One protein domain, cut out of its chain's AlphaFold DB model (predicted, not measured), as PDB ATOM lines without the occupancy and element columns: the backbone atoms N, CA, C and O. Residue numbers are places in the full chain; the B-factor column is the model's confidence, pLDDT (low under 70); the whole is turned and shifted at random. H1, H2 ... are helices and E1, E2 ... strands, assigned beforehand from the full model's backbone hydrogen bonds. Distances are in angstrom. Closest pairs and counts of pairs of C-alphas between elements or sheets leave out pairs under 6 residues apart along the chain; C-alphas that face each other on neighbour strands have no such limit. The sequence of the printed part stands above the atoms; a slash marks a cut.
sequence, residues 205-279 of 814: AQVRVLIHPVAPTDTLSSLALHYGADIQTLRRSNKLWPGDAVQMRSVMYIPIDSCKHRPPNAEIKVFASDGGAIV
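What this domain is: This is residues 205 to 279 of the 814 residues of the protein "LysM domain-containing protein" of Anthracocystis flocculosa PF-1 (UniProt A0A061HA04). A small, strongly twisted sheet of three strands has two short helices on it, at a right angle to each other: H2 over edge strand E2, H1 only grazing the sheet. The 75 printed residues run E1, H1, H2, E2, E3; the antiparallel sheet's order is E2, E1, E3. The class is mixed, helices and strands, with under half of the residues in named elements. It is compact, radius of gyration of the C-alphas 11.4 A, spans 29 by 29 by 19 A.

Where its parts are: From C-alpha 206 at (166.194, 156.268, 100.044), E1, residues 206 to 213, runs 21.4 A. Next find H1, 220 to 227, H2, 231 to 237, E2, 251 to 255, and E3, 268 to 274, 18.3 A long, ending at (174.640, 152.311, 101.237).

How they stand to each other: Within hydrogen-bond range of E1 are O 252 of E2, 2.9 A from N 212, and O 269 of E3, 2.9 A from N 209. H2 stands up from the sheet at a height of 8.7 A; its closest C-alphas to E2 are Leu 234 and Ile 254, 6.4 A. H1 and H2 touch, about perpendicular at 89 degrees, closest C-alphas Ala 224 and Ile 231, 5.8 A. In both helices every O i to N i+4 pair is within range.

The domain as a whole: The printed part has no cut; links H2 to E2 and E2 to E3 are long. No printed residue is under 70 in pLDDT.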
ATOM      1  N   ALA A 205     169.034 154.518  96.988       86.44
ATOM      2  CA  ALA A 205     168.082 153.776  97.812       86.44
ATOM      3  C   ALA A 205     167.720 154.534  99.103       86.44
ATOM      4  O   ALA A 205     168.287 154.309 100.175       86.44
ATOM      5  N   GLN A 206     166.758 155.447  98.981       92.50
ATOM      6  CA  GLN A 206     166.194 156.268 100.044       92.50
ATOM      7  C   GLN A 206     165.280 155.420 100.933       92.50
ATOM      8  O   GLN A 206     164.059 155.391 100.768       92.50
ATOM      9  N   VAL A 207     165.888 154.707 101.879       94.81
ATOM     10  CA  VAL A 207     165.173 153.877 102.850       94.81
ATOM     11  C   VAL A 207     164.446 154.780 103.843       94.81
ATOM     12  O   VAL A 207     165.001 155.756 104.363       94.81
ATOM     13  N   ARG A 208     163.183 154.445 104.119       95.75
ATOM     14  CA  ARG A 208     162.374 155.126 105.133       95.75
ATOM     15  C   ARG A 208     162.655 154.493 106.488       95.75
ATOM     16  O   ARG A 208     162.529 153.279 106.653       95.75
ATOM     17  N   VAL A 209     163.048 155.308 107.459       97.19
ATOM     18  CA  VAL A 209     163.573 154.840 108.743       97.19
ATOM     19  C   VAL A 209     162.803 155.480 109.888       97.19
ATOM     20  O   VAL A 209     162.684 156.702 109.978       97.19
ATOM     21  N   LEU A 210     162.313 154.632 110.784       97.00
ATOM     22  CA  LEU A 210     161.778 155.016 112.079       97.00
ATOM     23  C   LEU A 210     162.934 155.092 113.079       97.00
ATOM     24  O   LEU A 210     163.778 154.194 113.131       97.00
ATOM     25  N   ILE A 211     162.977 156.158 113.875       97.19
ATOM     26  CA  ILE A 211     164.026 156.368 114.879       97.19
ATOM     27  C   ILE A 211     163.495 155.995 116.265       97.19
ATOM     28  O   ILE A 211     162.522 156.579 116.741       97.19
ATOM     29  N   HIS A 212     164.137 155.023 116.912       97.50
ATOM     30  CA  HIS A 212     163.768 154.540 118.241       97.50
ATOM     31  C   HIS A 212     164.866 154.876 119.274       97.50
ATOM     32  O   HIS A 212     165.984 154.372 119.134       97.50
ATOM     33  N   PRO A 213     164.591 155.693 120.309       97.56
ATOM     34  CA  PRO A 213     165.529 155.933 121.405       97.56
ATOM     35  C   PRO A 213     165.566 154.716 122.341       97.56
ATOM     36  O   PRO A 213     164.541 154.324 122.890       97.56
ATOM     37  N   VAL A 214     166.743 154.116 122.521       98.19
ATOM     38  CA  VAL A 214     166.906 152.825 123.211       98.19
ATOM     39  C   VAL A 214     166.819 153.000 124.728       98.19
ATOM     40  O   VAL A 214     167.640 153.696 125.329       98.19
ATOM     41  N   ALA A 215     165.871 152.321 125.374       98.19
ATOM     42  CA  ALA A 215     165.786 152.268 126.829       98.19
ATOM     43  C   ALA A 215     166.739 151.202 127.422       98.19
ATOM     44  O   ALA A 215     167.001 150.172 126.795       98.19
ATOM     45  N   PRO A 216     167.188 151.346 128.687       97.81
ATOM     46  CA  PRO A 216     167.979 150.320 129.384       97.81
ATOM     47  C   PRO A 216     167.265 148.970 129.579       97.81
ATOM     48  O   PRO A 216     167.887 147.987 129.976       97.81
ATOM     49  N   THR A 217     165.954 148.915 129.336       97.94
ATOM     50  CA  THR A 217     165.138 147.692 129.345       97.94
ATOM     51  C   THR A 217     165.029 147.024 127.978       97.94
ATOM     52  O   THR A 217     164.551 145.893 127.903       97.94
ATOM     53  N   ASP A 218     165.439 147.695 126.898       98.31
ATOM     54  CA  ASP A 218     165.237 147.178 125.553       98.31
ATOM     55  C   ASP A 218     166.219 146.074 125.191       98.31
ATOM     56  O   ASP A 218     167.382 146.030 125.606       98.31
ATOM     57  N   THR A 219     165.713 145.170 124.363       98.19
ATOM     58  CA  THR A 219     166.445 144.065 123.768       98.19
ATOM     59  C   THR A 219     166.151 144.050 122.276       98.19
ATOM     60  O   THR A 219     165.062 144.421 121.836       98.19
ATOM     61  N   LEU A 220     167.093 143.565 121.473       98.00
ATOM     62  CA  LEU A 220     166.893 143.446 120.028       98.00
ATOM     63  C   LEU A 220     165.631 142.622 119.681       98.00
ATOM     64  O   LEU A 220     164.930 142.937 118.723       98.00
ATOM     65  N   SER A 221     165.304 141.619 120.503       98.00
ATOM     66  CA  SER A 221     164.094 140.798 120.376       98.00
ATOM     67  C   SER A 221     162.806 141.541 120.755       98.00
ATOM     68  O   SER A 221     161.787 141.331 120.103       98.00
ATOM     69  N   SER A 222     162.816 142.405 121.780       97.94
ATOM     70  CA  SER A 222     161.629 143.198 122.142       97.94
ATOM     71  C   SER A 222     161.331 144.271 121.097       97.94
ATOM     72  O   SER A 222     160.167 144.447 120.747       97.94
ATOM     73  N   LEU A 223     162.357 144.906 120.518       97.88
ATOM     74  CA  LEU A 223     162.185 145.842 119.398       97.88
ATOM     75  C   LEU A 223     161.673 145.136 118.133       97.88
ATOM     76  O   LEU A 223     160.724 145.612 117.511       97.88
ATOM     77  N   ALA A 224     162.237 143.973 117.789       97.81
ATOM     78  CA  ALA A 224     161.761 143.145 116.677       97.81
ATOM     79  C   ALA A 224     160.267 142.798 116.809       97.81
ATOM     80  O   ALA A 224     159.511 142.934 115.848       97.81
ATOM     81  N   LEU A 225     159.817 142.422 118.012       97.62
ATOM     82  CA  LEU A 225     158.403 142.151 118.287       97.62
ATOM     83  C   LEU A 225     157.534 143.418 118.274       97.62
ATOM     84  O   LEU A 225     156.431 143.373 117.738       97.62
ATOM     85  N   HIS A 226     158.015 144.540 118.820       97.25
ATOM     86  CA  HIS A 226     157.246 145.787 118.917       97.25
ATOM     87  C   HIS A 226     156.930 146.404 117.544       97.25
ATOM     88  O   HIS A 226     155.805 146.836 117.309       97.25
ATOM     89  N   TYR A 227     157.896 146.388 116.620       97.62
ATOM     90  CA  TYR A 227     157.733 146.902 115.251       97.62
ATOM     91  C   TYR A 227     157.334 145.817 114.228       97.62
ATOM     92  O   TYR A 227     157.020 146.105 113.068       97.62
ATOM     93  N   GLY A 228     157.339 144.546 114.642       97.75
ATOM     94  CA  GLY A 228     157.092 143.393 113.775       97.75
ATOM     95  C   GLY A 228     158.171 143.180 112.704       97.75
ATOM     96  O   GLY A 228     157.853 142.673 111.628       97.75
ATOM     97  N   ALA A 229     159.410 143.596 112.982       97.69
ATOM     98  CA  ALA A 229     160.555 143.566 112.070       97.69
ATOM     99  C   ALA A 229     161.516 142.402 112.370       97.69
ATOM    100  O   ALA A 229     161.592 141.918 113.498       97.69
ATOM    101  N   ASP A 230     162.280 141.949 111.370       97.69
ATOM    102  CA  ASP A 230     163.250 140.863 111.566       97.69
ATOM    103  C   ASP A 230     164.518 141.301 112.329       97.69
ATOM    104  O   ASP A 230     165.092 142.367 112.094       97.69
ATOM    105  N   ILE A 231     165.005 140.407 113.194       97.62
ATOM    106  CA  ILE A 231     166.189 140.579 114.043       97.62
ATOM    107  C   ILE A 231     167.474 140.748 113.213       97.62
ATOM    108  O   ILE A 231     168.336 141.548 113.587       97.62
ATOM    109  N   GLN A 232     167.629 140.037 112.090       97.56
ATOM    110  CA  GLN A 232     168.822 140.162 111.241       97.56
ATOM    111  C   GLN A 232     168.768 141.424 110.375       97.56
ATOM    112  O   GLN A 232     169.804 142.029 110.098       97.56
ATOM    113  N   THR A 233     167.579 141.877 109.975       96.56
ATOM    114  CA  THR A 233     167.424 143.188 109.326       96.56
ATOM    115  C   THR A 233     167.684 144.341 110.296       96.56
ATOM    116  O   THR A 233     168.434 145.249 109.936       96.56
ATOM    117  N   LEU A 234     167.199 144.280 111.545       97.38
ATOM    118  CA  LEU A 234     167.575 145.248 112.589       97.38
ATOM    119  C   LEU A 234     169.091 145.252 112.856       97.38
ATOM    120  O   LEU A 234     169.672 146.321 113.030       97.38
ATOM    121  N   ARG A 235     169.759 144.091 112.821       97.50
ATOM    122  CA  ARG A 235     171.228 144.012 112.927       97.50
ATOM    123  C   ARG A 235     171.956 144.669 111.766       97.50
ATOM    124  O   ARG A 235     172.813 145.510 112.015       97.50
ATOM    125  N   ARG A 236     171.628 144.303 110.524       96.56
ATOM    126  CA  ARG A 236     172.319 144.804 109.321       96.56
ATOM    127  C   ARG A 236     172.139 146.311 109.154       96.56
ATOM    128  O   ARG A 236     173.133 147.027 109.084       96.56
ATOM    129  N   SER A 237     170.897 146.789 109.230       96.38
ATOM    130  CA  SER A 237     170.574 148.223 109.160       96.38
ATOM    131  C   SER A 237     171.321 149.055 110.208       96.38
ATOM    132  O   SER A 237     171.757 150.160 109.898       96.38
ATOM    133  N   ASN A 238     171.551 148.503 111.407       96.88
ATOM    134  CA  ASN A 238     172.303 149.157 112.478       96.88
ATOM    135  C   ASN A 238     173.780 148.743 112.566       96.88
ATOM    136  O   ASN A 238     174.453 149.214 113.471       96.88
ATOM    137  N   LYS A 239     174.345 147.905 111.689       96.69
ATOM    138  CA  LYS A 239     175.732 147.399 111.830       96.69
ATOM    139  C   LYS A 239     176.021 146.782 113.225       96.69
ATOM    140  O   LYS A 239     177.057 147.068 113.820       96.69
ATOM    141  N   LEU A 240     175.086 145.993 113.773       96.81
ATOM    142  CA  LEU A 240     175.232 145.269 115.053       96.81
ATOM    143  C   LEU A 240     175.634 143.804 114.827       96.81
ATOM    144  O   LEU A 240     175.004 143.094 114.037       96.81
ATOM    145  N   TRP A 241     176.626 143.325 115.573       97.00
ATOM    146  CA  TRP A 241     177.152 141.963 115.471       97.00
ATOM    147  C   TRP A 241     176.310 140.924 116.238       97.00
ATOM    148  O   TRP A 241     175.556 141.260 117.161       97.00
ATOM    149  N   PRO A 242     176.427 139.621 115.905       97.06
ATOM    150  CA  PRO A 242     175.816 138.531 116.668       97.06
ATOM    151  C   PRO A 242     176.405 138.387 118.086       97.06
ATOM    152  O   PRO A 242     177.299 137.584 118.331       97.06
ATOM    153  N   GLY A 243     175.870 139.160 119.028       96.44
ATOM    154  CA  GLY A 243     176.316 139.207 120.426       96.44
ATOM    155  C   GLY A 243     176.193 140.604 121.036       96.44
ATOM    156  O   GLY A 243     176.071 140.725 122.252       96.44
ATOM    157  N   ASP A 244     176.145 141.640 120.194       97.50
ATOM    158  CA  ASP A 244     176.010 143.031 120.616       97.50
ATOM    159  C   ASP A 244     174.703 143.272 121.382       97.50
ATOM    160  O   ASP A 244     173.604 142.956 120.910       97.50
ATOM    161  N   ALA A 245     174.819 143.897 122.554       97.06
ATOM    162  CA  ALA A 245     173.674 144.431 123.271       97.06
ATOM    163  C   ALA A 245     173.182 145.711 122.579       97.06
ATOM    164  O   ALA A 245     173.957 146.638 122.347       97.06
ATOM    165  N   VAL A 246     171.875 145.798 122.305       97.75
ATOM    166  CA  VAL A 246     171.259 146.985 121.675       97.75
ATOM    167  C   VAL A 246     171.507 148.273 122.480       97.75
ATOM    168  O   VAL A 246     171.676 149.345 121.912       97.75
ATOM    169  N   GLN A 247     171.640 148.125 123.799       97.50
ATOM    170  CA  GLN A 247     171.916 149.167 124.792       97.50
ATOM    171  C   GLN A 247     173.301 149.826 124.647       97.50
ATOM    172  O   GLN A 247     173.572 150.823 125.309       97.50
ATOM    173  N   MET A 248     174.180 149.313 123.774       96.94
ATOM    174  CA  MET A 248     175.421 150.004 123.385       96.94
ATOM    175  C   MET A 248     175.168 151.208 122.458       96.94
ATOM    176  O   MET A 248     176.116 151.872 122.040       96.94
ATOM    177  N   ARG A 249     173.904 151.489 122.116       97.19
ATOM    178  CA  ARG A 249     173.473 152.649 121.331       97.19
ATOM    179  C   ARG A 249     172.404 153.425 122.079       97.19
ATOM    180  O   ARG A 249     171.535 152.833 122.704       97.19
ATOM    181  N   SER A 250     172.438 154.746 121.942       97.75
ATOM    182  CA  SER A 250     171.356 155.646 122.357       97.75
ATOM    183  C   SER A 250     170.130 155.553 121.442       97.75
ATOM    184  O   SER A 250     169.011 155.817 121.875       97.75
ATOM    185  N   VAL A 251     170.339 155.197 120.171       97.31
ATOM    186  CA  VAL A 251     169.334 155.240 119.104       97.31
ATOM    187  C   VAL A 251     169.465 154.013 118.199       97.31
ATOM    188  O   VAL A 251     170.572 153.606 117.839       97.31
ATOM    189  N   MET A 252     168.321 153.452 117.806       97.50
ATOM    190  CA  MET A 252     168.187 152.400 116.801       97.50
ATOM    191  C   MET A 252     167.411 152.904 115.584       97.50
ATOM    192  O   MET A 252     166.362 153.539 115.706       97.50
ATOM    193  N   TYR A 253     167.928 152.570 114.406       97.75
ATOM    194  CA  TYR A 253     167.364 152.897 113.102       97.75
ATOM    195  C   TYR A 253     166.568 151.704 112.574       97.75
ATOM    196  O   TYR A 253     167.113 150.614 112.407       97.75
ATOM    197  N   ILE A 254     165.272 151.879 112.339       97.69
ATOM    198  CA  ILE A 254     164.346 150.779 112.055       97.69
ATOM    199  C   ILE A 254     163.770 150.952 110.638       97.69
ATOM    200  O   ILE A 254     162.974 151.870 110.427       97.69
ATOM    201  N   PRO A 255     164.157 150.114 109.650       97.38
ATOM    202  CA  PRO A 255     163.629 150.196 108.288       97.38
ATOM    203  C   PRO A 255     162.118 149.945 108.261       97.38
ATOM    204  O   PRO A 255     161.649 148.867 108.641       97.38
ATOM    205  N   ILE A 256     161.351 150.929 107.799       96.69
ATOM    206  CA  ILE A 256     159.880 150.891 107.819       96.69
ATOM    207  C   ILE A 256     159.354 149.853 106.830       96.69
ATOM    208  O   ILE A 256     158.426 149.120 107.153       96.69
ATOM    209  N   ASP A 257     160.042 149.686 105.701       96.00
ATOM    210  CA  ASP A 257     159.754 148.679 104.669       96.00
ATOM    211  C   ASP A 257     159.939 147.228 105.179       96.00
ATOM    212  O   ASP A 257     159.618 146.262 104.491       96.00
ATOM    213  N   SER A 258     160.478 147.060 106.395       96.00
ATOM    214  CA  SER A 258     160.616 145.780 107.106       96.00
ATOM    215  C   SER A 258     159.730 145.663 108.352       96.00
ATOM    216  O   SER A 258     159.804 144.648 109.044       96.00
ATOM    217  N   CYS A 259     158.909 146.671 108.663       96.38
ATOM    218  CA  CYS A 259     158.009 146.679 109.816       96.38
ATOM    219  C   CYS A 259     156.612 146.191 109.427       96.38
ATOM    220  O   CYS A 259     156.027 146.669 108.460       96.38
ATOM    221  N   LYS A 260     156.023 145.304 110.235       96.81
ATOM    222  CA  LYS A 260     154.594 144.947 110.112       96.81
ATOM    223  C   LYS A 260     153.684 145.908 110.869       96.81
ATOM    224  O   LYS A 260     152.494 145.988 110.575       96.81
ATOM    225  N   HIS A 261     154.228 146.615 111.861       94.88
ATOM    226  CA  HIS A 261     153.479 147.511 112.732       94.88
ATOM    227  C   HIS A 261     154.185 148.869 112.806       94.88
ATOM    228  O   HIS A 261     155.121 149.073 113.578       94.88
ATOM    229  N   ARG A 262     153.728 149.803 111.968       93.25
ATOM    230  CA  ARG A 262     154.114 151.218 111.994       93.25
ATOM    231  C   ARG A 262     153.273 151.929 113.066       93.25
ATOM    232  O   ARG A 262     152.051 151.967 112.916       93.25
ATOM    233  N   PRO A 263     153.864 152.497 114.135       92.12
ATOM    234  CA  PRO A 263     153.101 153.299 115.086       92.12
ATOM    235  C   PRO A 263     152.552 154.548 114.378       92.12
ATOM    236  O   PRO A 263     153.299 155.178 113.625       92.12
ATOM    237  N   PRO A 264     151.289 154.948 114.620       90.44
ATOM    238  CA  PRO A 264     150.621 155.983 113.823       90.44
ATOM    239  C   PRO A 264     151.278 157.368 113.918       90.44
ATOM    240  O   PRO A 264     151.149 158.162 112.994       90.44
ATOM    241  N   ASN A 265     152.020 157.633 115.001       88.69
ATOM    242  CA  ASN A 265     152.632 158.932 115.303       88.69
ATOM    243  C   ASN A 265     154.176 158.884 115.303       88.69
ATOM    244  O   ASN A 265     154.815 159.726 115.932       88.69
ATOM    245  N   ALA A 266     154.795 157.870 114.689       90.81
ATOM    246  CA  ALA A 266     156.252 157.738 114.680       90.81
ATOM    247  C   ALA A 266     156.924 158.724 113.708       90.81
ATOM    248  O   ALA A 266     156.503 158.853 112.561       90.81
ATOM    249  N   GLU A 267     158.010 159.369 114.145       91.88
ATOM    250  CA  GLU A 267     158.820 160.229 113.277       91.88
ATOM    251  C   GLU A 267     159.559 159.381 112.226       91.88
ATOM    252  O   GLU A 267     160.328 158.474 112.561       91.88
ATOM    253  N   ILE A 268     159.321 159.686 110.948       94.81
ATOM    254  CA  ILE A 268     159.951 159.024 109.802       94.81
ATOM    255  C   ILE A 268     161.017 159.950 109.227       94.81
ATOM    256  O   ILE A 268     160.719 161.089 108.861       94.81
ATOM    257  N   LYS A 269     162.244 159.445 109.086       95.69
ATOM    258  CA  LYS A 269     163.315 160.134 108.354       95.69
ATOM    259  C   LYS A 269     163.747 159.280 107.176       95.69
ATOM    260  O   LYS A 269     163.811 158.055 107.260       95.69
ATOM    261  N   VAL A 270     164.002 159.942 106.058       94.81
ATOM    262  CA  VAL A 270     164.513 159.304 104.848       94.81
ATOM    263  C   VAL A 270     166.034 159.380 104.905       94.81
ATOM    264  O   VAL A 270     166.580 160.473 105.047       94.81
ATOM    265  N   PHE A 271     166.706 158.235 104.810       93.56
ATOM    266  CA  PHE A 271     168.166 158.152 104.756       93.56
ATOM    267  C   PHE A 271     168.598 157.498 103.445       93.56
ATOM    268  O   PHE A 271     167.948 156.570 102.964       93.56
ATOM    269  N   ALA A 272     169.728 157.938 102.895       91.75
ATOM    270  CA  ALA A 272     170.420 157.165 101.874       91.75
ATOM    271  C   ALA A 272     170.961 155.871 102.508       91.75
ATOM    272  O   ALA A 272     171.641 155.910 103.537       91.75
ATOM    273  N   SER A 273     170.633 154.726 101.911       89.06
ATOM    274  CA  SER A 273     171.144 153.416 102.314       89.06
ATOM    275  C   SER A 273     172.272 152.997 101.381       89.06
ATOM    276  O   SER A 273     172.041 152.781 100.192       89.06
ATOM    277  N   ASP A 274     173.477 152.861 101.932       86.06
ATOM    278  CA  ASP A 274     174.640 152.311 101.237       86.06
ATOM    279  C   ASP A 274     174.933 150.903 101.780       86.06
ATOM    280  O   ASP A 274     174.918 150.675 102.995       86.06
ATOM    281  N   GLY A 275     175.105 149.925 100.887       83.38
ATOM    282  CA  GLY A 275     175.291 148.509 101.244       83.38
ATOM    283  C   GLY A 275     174.215 147.914 102.172       83.38
ATOM    284  O   GLY A 275     174.500 146.999 102.944       83.38
ATOM    285  N   GLY A 276     172.993 148.466 102.184       79.69
ATOM    286  CA  GLY A 276     171.914 148.033 103.084       79.69
ATOM    287  C   GLY A 276     172.103 148.413 104.562       79.69
ATOM    288  O   GLY A 276     171.326 147.962 105.411       79.69
ATOM    289  N   ALA A 277     173.107 149.229 104.886       84.50
ATOM    290  CA  ALA A 277     173.373 149.709 106.233       84.50
ATOM    291  C   ALA A 277     173.092 151.214 106.334       84.50
ATOM    292  O   ALA A 277     173.576 152.014 105.536       84.50
ATOM    293  N   ILE A 278     172.337 151.620 107.356       86.75
ATOM    294  CA  ILE A 278     171.956 153.022 107.532       86.75
ATOM    295  C   ILE A 278     173.164 153.768 108.100       86.75
ATOM    296  O   ILE A 278     173.663 153.444 109.183       86.75
ATOM    297  N   VAL A 279     173.658 154.758 107.356       85.19
ATOM    298  CA  VAL A 279     174.739 155.641 107.800       85.19
ATOM    299  C   VAL A 279     174.112 156.927 108.344       85.19
ATOM    300  O   VAL A 279     173.529 157.681 107.566       85.19
TER     301      VAL A 279